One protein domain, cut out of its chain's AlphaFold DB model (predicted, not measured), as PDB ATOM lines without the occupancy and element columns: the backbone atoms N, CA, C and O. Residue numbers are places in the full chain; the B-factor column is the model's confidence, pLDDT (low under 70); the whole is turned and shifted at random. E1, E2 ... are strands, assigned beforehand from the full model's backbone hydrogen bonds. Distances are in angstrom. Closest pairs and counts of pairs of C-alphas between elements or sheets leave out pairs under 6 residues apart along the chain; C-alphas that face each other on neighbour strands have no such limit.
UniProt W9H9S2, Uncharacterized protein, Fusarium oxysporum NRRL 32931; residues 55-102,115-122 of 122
ATOM      1  N   ILE A  55      68.451  63.522 102.461       91.31
ATOM      2  CA  ILE A  55      68.966  63.440 103.826       91.31
ATOM      3  C   ILE A  55      70.418  62.974 103.792       91.31
ATOM      4  O   ILE A  55      71.265  63.564 104.453       91.31
ATOM      5  N   ASP A  56      70.721  61.959 102.979       91.06
ATOM      6  CA  ASP A  56      72.082  61.446 102.828       91.06
ATOM      7  C   ASP A  56      72.316  60.850 101.428       91.06
ATOM      8  O   ASP A  56      71.390  60.662 100.632       91.06
ATOM      9  N   GLY A  57      73.572  60.578 101.087       90.88
ATOM     10  CA  GLY A  57      73.912  59.814  99.899       90.88
ATOM     11  C   GLY A  57      75.361  59.356  99.869       90.88
ATOM     12  O   GLY A  57      76.261  60.029 100.362       90.88
ATOM     13  N   ILE A  58      75.576  58.216  99.221       91.56
ATOM     14  CA  ILE A  58      76.892  57.606  99.036       91.56
ATOM     15  C   ILE A  58      77.174  57.420  97.550       91.56
ATOM     16  O   ILE A  58      76.252  57.278  96.743       91.56
ATOM     17  N   LYS A  59      78.457  57.381  97.177       90.81
ATOM     18  CA  LYS A  59      78.834  57.014  95.810       90.81
ATOM     19  C   LYS A  59      78.313  55.616  95.491       90.81
ATOM     20  O   LYS A  59      78.391  54.716  96.328       90.81
ATOM     21  N   ALA A  60      77.799  55.447  94.275       88.00
ATOM     22  CA  ALA A  60      77.502  54.120  93.766       88.00
ATOM     23  C   ALA A  60      78.778  53.254  93.801       88.00
ATOM     24  O   ALA A  60      79.883  53.783  93.623       88.00
ATOM     25  N   PRO A  61      78.658  51.939  94.045       88.69
ATOM     26  CA  PRO A  61      79.815  51.052  94.057       88.69
ATOM     27  C   PRO A  61      80.532  51.085  92.703       88.69
ATOM     28  O   PRO A  61      79.896  51.221  91.662       88.69
ATOM     29  N   ALA A  62      81.854  50.896  92.700       86.44
ATOM     30  CA  ALA A  62      82.654  50.911  91.469       86.44
ATOM     31  C   ALA A  62      82.251  49.818  90.458       86.44
ATOM     32  O   ALA A  62      82.531  49.939  89.272       86.44
ATOM     33  N   SER A  63      81.579  48.760  90.920       86.25
ATOM     34  CA  SER A  63      81.013  47.699  90.081       86.25
ATOM     35  C   SER A  63      79.662  48.061  89.451       86.25
ATOM     36  O   SER A  63      79.074  47.223  88.768       86.25
ATOM     37  N   ALA A  64      79.113  49.246  89.732       88.75
ATOM     38  CA  ALA A  64      77.854  49.685  89.152       88.75
ATOM     39  C   ALA A  64      77.994  49.832  87.625       88.75
ATOM     40  O   ALA A  64      79.013  50.350  87.158       88.75
ATOM     41  N   PRO A  65      76.998  49.396  86.834       86.06
ATOM     42  CA  PRO A  65      77.095  49.472  85.386       86.06
ATOM     43  C   PRO A  65      77.210  50.921  84.906       86.06
ATOM     44  O   PRO A  65      76.494  51.813  85.375       86.06
ATOM     45  N   ALA A  66      78.094  51.146  83.938       87.44
ATOM     46  CA  ALA A  66      78.147  52.414  83.232       87.44
ATOM     47  C   ALA A  66      76.898  52.594  82.354       87.44
ATOM     48  O   ALA A  66      76.283  51.622  81.904       87.44
ATOM     49  N   GLY A  67      76.524  53.847  82.112       81.88
ATOM     50  CA  GLY A  67      75.490  54.188  81.145       81.88
ATOM     51  C   GLY A  67      75.943  53.907  79.705       81.88
ATOM     52  O   GLY A  67      77.128  53.672  79.467       81.88
ATOM     53  N   PRO A  68      75.029  53.987  78.720       80.25
ATOM     54  CA  PRO A  68      75.356  53.834  77.295       80.25
ATOM     55  C   PRO A  68      76.460  54.788  76.809       80.25
ATOM     56  O   PRO A  68      77.232  54.445  75.925       80.25
ATOM     57  N   GLU A  69      76.550  55.957  77.442       80.69
ATOM     58  CA  GLU A  69      77.536  57.017  77.195       80.69
ATOM     59  C   GLU A  69      78.883  56.765  77.913       80.69
ATOM     60  O   GLU A  69      79.738  57.642  77.976       80.69
ATOM     61  N   GLY A  70      79.070  55.608  78.561       82.44
ATOM     62  CA  GLY A  70      80.244  55.331  79.398       82.44
ATOM     63  C   GLY A  70      80.269  56.108  80.722       82.44
ATOM     64  O   GLY A  70      81.260  56.058  81.450       82.44
ATOM     65  N   THR A  71      79.184  56.806  81.065       84.06
ATOM     66  CA  THR A  71      79.071  57.556  82.320       84.06
ATOM     67  C   THR A  71      78.962  56.620  83.516       84.06
ATOM     68  O   THR A  71      78.302  55.582  83.460       84.06
ATOM     69  N   GLY A  72      79.596  56.994  84.628       86.12
ATOM     70  CA  GLY A  72      79.445  56.274  85.890       86.12
ATOM     71  C   GLY A  72      78.000  56.290  86.397       86.12
ATOM     72  O   GLY A  72      77.155  57.056  85.929       86.12
ATOM     73  N   ALA A  73      77.711  55.446  87.379       90.75
ATOM     74  CA  ALA A  73      76.406  55.429  88.018       90.75
ATOM     75  C   ALA A  73      76.211  56.638  88.949       90.75
ATOM     76  O   ALA A  73      77.122  57.026  89.682       90.75
ATOM     77  N   VAL A  74      75.002  57.209  88.954       91.88
ATOM     78  CA  VAL A  74      74.625  58.248  89.925       91.88
ATOM     79  C   VAL A  74      74.673  57.734  91.363       91.88
ATOM     80  O   VAL A  74      74.387  56.566  91.633       91.88
ATOM     81  N   ASP A  75      74.959  58.638  92.295       92.12
ATOM     82  CA  ASP A  75      75.015  58.354  93.730       92.12
ATOM     83  C   ASP A  75      73.724  57.712  94.252       92.12
ATOM     84  O   ASP A  75      72.609  58.023  93.807       92.12
ATOM     85  N   TRP A  76      73.868  56.837  95.238       91.31
ATOM     86  CA  TRP A  76      72.736  56.299  95.978       91.31
ATOM     87  C   TRP A  76      72.260  57.347  96.970       91.31
ATOM     88  O   TRP A  76      73.074  58.029  97.592       91.31
ATOM     89  N   LEU A  77      70.944  57.501  97.093       92.75
ATOM     90  CA  LEU A  77      70.341  58.556  97.904       92.75
ATOM     91  C   LEU A  77      69.420  57.970  98.958       92.75
ATOM     92  O   LEU A  77      68.676  57.030  98.688       92.75
ATOM     93  N   TYR A  78      69.432  58.602 100.121       90.25
ATOM     94  CA  TYR A  78      68.396  58.483 101.124       90.25
ATOM     95  C   TYR A  78      67.621  59.799 101.164       90.25
ATOM     96  O   TYR A  78      68.182  60.865 101.434       90.25
ATOM     97  N   LEU A  79      66.341  59.718 100.826       91.25
ATOM     98  CA  LEU A  79      65.402  60.827 100.826       91.25
ATOM     99  C   LEU A  79      64.416  60.599 101.972       91.25
ATOM    100  O   LEU A  79      63.933  59.481 102.155       91.25
ATOM    101  N   GLY A  80      64.112  61.637 102.736       88.50
ATOM    102  CA  GLY A  80      63.249  61.534 103.912       88.50
ATOM    103  C   GLY A  80      62.235  62.658 103.943       88.50
ATOM    104  O   GLY A  80      62.489  63.727 103.394       88.50
ATOM    105  N   ASP A  81      61.086  62.407 104.558       87.12
ATOM    106  CA  ASP A  81      60.060  63.425 104.730       87.12
ATOM    107  C   ASP A  81      60.494  64.475 105.759       87.12
ATOM    108  O   ASP A  81      61.015  64.151 106.825       87.12
ATOM    109  N   ILE A  82      60.255  65.745 105.432       82.56
ATOM    110  CA  ILE A  82      60.426  66.888 106.344       82.56
ATOM    111  C   ILE A  82      59.080  67.472 106.796       82.56
ATOM    112  O   ILE A  82      59.039  68.533 107.417       82.56
ATOM    113  N   GLY A  83      57.989  66.768 106.496       75.12
ATOM    114  CA  GLY A  83      56.623  67.115 106.844       75.12
ATOM    115  C   GLY A  83      55.768  67.330 105.597       75.12
ATOM    116  O   GLY A  83      56.150  68.051 104.674       75.12
ATOM    117  N   GLY A  84      54.569  66.745 105.607       73.38
ATOM    118  CA  GLY A  84      53.569  66.904 104.547       73.38
ATOM    119  C   GLY A  84      53.559  65.791 103.499       73.38
ATOM    120  O   GLY A  84      52.786  65.888 102.544       73.38
ATOM    121  N   SER A  85      54.366  64.737 103.657       76.94
ATOM    122  CA  SER A  85      54.261  63.548 102.808       76.94
ATOM    123  C   SER A  85      53.147  62.621 103.294       76.94
ATOM    124  O   SER A  85      53.046  62.300 104.473       76.94
ATOM    125  N   GLN A  86      52.308  62.159 102.367       79.38
ATOM    126  CA  GLN A  86      51.208  61.241 102.664       79.38
ATOM    127  C   GLN A  86      51.530  59.859 102.092       79.38
ATOM    128  O   GLN A  86      51.630  59.699 100.877       79.38
ATOM    129  N   GLY A  87      51.685  58.860 102.962       80.88
ATOM    130  CA  GLY A  87      51.880  57.458 102.567       80.88
ATOM    131  C   GLY A  87      53.296  57.080 102.121       80.88
ATOM    132  O   GLY A  87      53.509  55.931 101.744       80.88
ATOM    133  N   VAL A  88      54.259  58.008 102.167       79.19
ATOM    134  CA  VAL A  88      55.691  57.732 101.977       79.19
ATOM    135  C   VAL A  88      56.485  58.612 102.938       79.19
ATOM    136  O   VAL A  88      56.446  59.833 102.837       79.19
ATOM    137  N   SER A  89      57.214  57.985 103.852       84.06
ATOM    138  CA  SER A  89      58.036  58.631 104.878       84.06
ATOM    139  C   SER A  89      59.511  58.689 104.473       84.06
ATOM    140  O   SER A  89      60.230  59.619 104.838       84.06
ATOM    141  N   PHE A  90      59.988  57.696 103.716       88.75
ATOM    142  CA  PHE A  90      61.367  57.658 103.242       88.75
ATOM    143  C   PHE A  90      61.534  56.859 101.949       88.75
ATOM    144  O   PHE A  90      60.803  55.907 101.671       88.75
ATOM    145  N   VAL A  91      62.530  57.254 101.155       90.75
ATOM    146  CA  VAL A  91      62.856  56.651  99.864       90.75
ATOM    147  C   VAL A  91      64.349  56.399  99.754       90.75
ATOM    148  O   VAL A  91      65.165  57.286 100.000       90.75
ATOM    149  N   TYR A  92      64.711  55.199  99.311       90.06
ATOM    150  CA  TYR A  92      66.085  54.869  98.949       90.06
ATOM    151  C   TYR A  92      66.219  54.753  97.437       90.06
ATOM    152  O   TYR A  92      65.520  53.959  96.811       90.06
ATOM    153  N   ARG A  93      67.159  55.500  96.858       90.69
ATOM    154  CA  ARG A  93      67.631  55.305  95.484       90.69
ATOM    155  C   ARG A  93      68.877  54.436  95.515       90.69
ATOM    156  O   ARG A  93      69.907  54.873  96.020       90.69
ATOM    157  N   VAL A  94      68.791  53.238  94.957       89.75
ATOM    158  CA  VAL A  94      69.877  52.245  94.912       89.75
ATOM    159  C   VAL A  94      69.910  51.569  93.542       89.75
ATOM    160  O   VAL A  94      69.076  51.864  92.688       89.75
ATOM    161  N   LEU A  95      70.872  50.667  93.320       89.19
ATOM    162  CA  LEU A  95      71.036  49.924  92.057       89.19
ATOM    163  C   LEU A  95      70.992  50.854  90.838       89.19
ATOM    164  O   LEU A  95      70.133  50.759  89.963       89.19
ATOM    165  N   THR A  96      71.903  51.814  90.847       90.12
ATOM    166  CA  THR A  96      72.005  52.856  89.836       90.12
ATOM    167  C   THR A  96      72.953  52.419  88.720       90.12
ATOM    168  O   THR A  96      73.938  51.724  88.973       90.12
ATOM    169  N   ALA A  97      72.661  52.816  87.483       90.75
ATOM    170  CA  ALA A  97      73.557  52.657  86.345       90.75
ATOM    171  C   ALA A  97      73.483  53.876  85.425       90.75
ATOM    172  O   ALA A  97      72.394  54.365  85.106       90.75
ATOM    173  N   GLY A  98      74.653  54.357  85.010       87.62
ATOM    174  CA  GLY A  98      74.792  55.591  84.242       87.62
ATOM    175  C   GLY A  98      74.279  56.849  84.948       87.62
ATOM    176  O   GLY A  98      73.915  56.845  86.129       87.62
ATOM    177  N   GLY A  99      74.249  57.942  84.190       84.94
ATOM    178  CA  GLY A  99      73.684  59.221  84.616       84.94
ATOM    179  C   GLY A  99      74.616  60.112  85.429       84.94
ATOM    180  O   GLY A  99      74.221  61.227  85.767       84.94
ATOM    181  N   ALA A 100      75.832  59.665  85.766       86.44
ATOM    182  CA  ALA A 100      76.821  60.577  86.322       86.44
ATOM    183  C   ALA A 100      77.115  61.684  85.303       86.44
ATOM    184  O   ALA A 100      77.293  61.420  84.112       86.44
ATOM    185  N   SER A 101      77.167  62.926  85.787       80.50
ATOM    186  CA  SER A 101      77.555  64.053  84.947       80.50
ATOM    187  C   SER A 101      78.964  63.815  84.414       80.50
ATOM    188  O   SER A 101      79.873  63.449  85.161       80.50
ATOM    189  N   HIS A 102      79.126  64.040  83.121       77.31
ATOM    190  CA  HIS A 102      80.388  63.948  82.404       77.31
ATOM    191  C   HIS A 102      81.093  65.317  82.356       77.31
ATOM    192  O   HIS A 102      82.090  65.485  81.664       77.31
ATOM    193  N   THR A 115      69.506  54.638  84.777       89.75
ATOM    194  CA  THR A 115      68.506  53.768  85.409       89.75
ATOM    195  C   THR A 115      68.786  53.637  86.900       89.75
ATOM    196  O   THR A 115      69.941  53.658  87.326       89.75
ATOM    197  N   THR A 116      67.731  53.551  87.709       91.62
ATOM    198  CA  THR A 116      67.816  53.494  89.175       91.62
ATOM    199  C   THR A 116      66.624  52.750  89.749       91.62
ATOM    200  O   THR A 116      65.509  52.918  89.254       91.62
ATOM    201  N   LEU A 117      66.825  52.025  90.846       91.75
ATOM    202  CA  LEU A 117      65.742  51.443  91.628       91.75
ATOM    203  C   LEU A 117      65.394  52.340  92.822       91.75
ATOM    204  O   LEU A 117      66.281  52.758  93.570       91.75
ATOM    205  N   TYR A 118      64.100  52.588  93.021       91.06
ATOM    206  CA  TYR A 118      63.580  53.303  94.185       91.06
ATOM    207  C   TYR A 118      62.821  52.351  95.107       91.06
ATOM    208  O   TYR A 118      61.916  51.646  94.663       91.06
ATOM    209  N   TRP A 119      63.164  52.372  96.392       90.06
ATOM    210  CA  TRP A 119      62.407  51.710  97.452       90.06
ATOM    211  C   TRP A 119      61.667  52.767  98.248       90.06
ATOM    212  O   TRP A 119      62.308  53.635  98.837       90.06
ATOM    213  N   LEU A 120      60.341  52.701  98.243       90.56
ATOM    214  CA  LEU A 120      59.477  53.640  98.942       90.56
ATOM    215  C   LEU A 120      58.897  52.952 100.176       90.56
ATOM    216  O   LEU A 120      58.424  51.820 100.087       90.56
ATOM    217  N   TYR A 121      58.924  53.646 101.305       83.31
ATOM    218  CA  TYR A 121      58.384  53.181 102.577       83.31
ATOM    219  C   TYR A 121      57.539  54.291 103.189       83.31
ATOM    220  O   TYR A 121      57.920  55.459 103.097       83.31
ATOM    221  N   GLY A 122      56.421  53.943 103.820       81.94
ATOM    222  CA  GLY A 122      55.446  54.888 104.361       81.94
ATOM    223  C   GLY A 122      54.747  54.365 105.590       81.94
ATOM    224  O   GLY A 122      54.629  53.124 105.708       81.94
TER     225      GLY A 122
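What this domain is: This is residues 55 to 102 and 115 to 122 of the 122 residues of an uncharacterized protein of Fusarium oxysporum NRRL 32931 (UniProt W9H9S2). One open sheet of four antiparallel strands, side by side in the order E1, E2, E3, E4, makes the body, with no named helix over either face. The link of residues 81 to 89 prolongs this sheet at one end and the loop of residues 59 to 75 lies mostly beyond its other end, giving a rod with spans of 38 by 17 by 15 A. The printed part has 56 residues, with strands E1 to E4 in that order along the chain; the class is all strand, although under half of the residues, 25 of 56, are in named elements. The whole is loose, with a radius of gyration of the C-alphas of 12.8 A.

How they stand to each other: The inner strands E2, residues 76 to 80, and E3, residues 90 to 98, form a hairpin, antiparallel at 161 degrees between directions; N 79 and O 91 are within hydrogen-bond range at 2.8 A. E1, residues 55 to 58, is an edge strand and forms a hairpin with E2 at 170 degrees; the facing C-alphas of Gly 57 and Leu 77 are 4.3 A apart, and N 78 and O 56 2.9 A. E1, E2 and E3 make a meander, each strand the antiparallel neighbour of the one before. The other edge strand, E4, residues 115 to 121, is antiparallel to E3 at 168 degrees, with N 92 and O 119 at 2.9 A. E1 and E4 are apart.

Where its parts are: E3, the longest strand, measures 23.4 A and bends by 59 degrees at residue 95. E4 measures 19.9 A, E2 13.4 A and E1 10.9 A. C-alpha 55 is at (68.966, 63.440, 103.826), and C-alpha 121 at (58.384, 53.181, 102.577).

The domain as a whole: The C-alphas of Gly 70 and Gly 84, the two farthest apart, are 38.4 A apart. The link E1 to E2 is long, 17 residues. Residues 103 to 114 are not printed; C-alphas 102 and 115 are 15.9 A apart across the cut. No printed residue is under 70 in pLDDT.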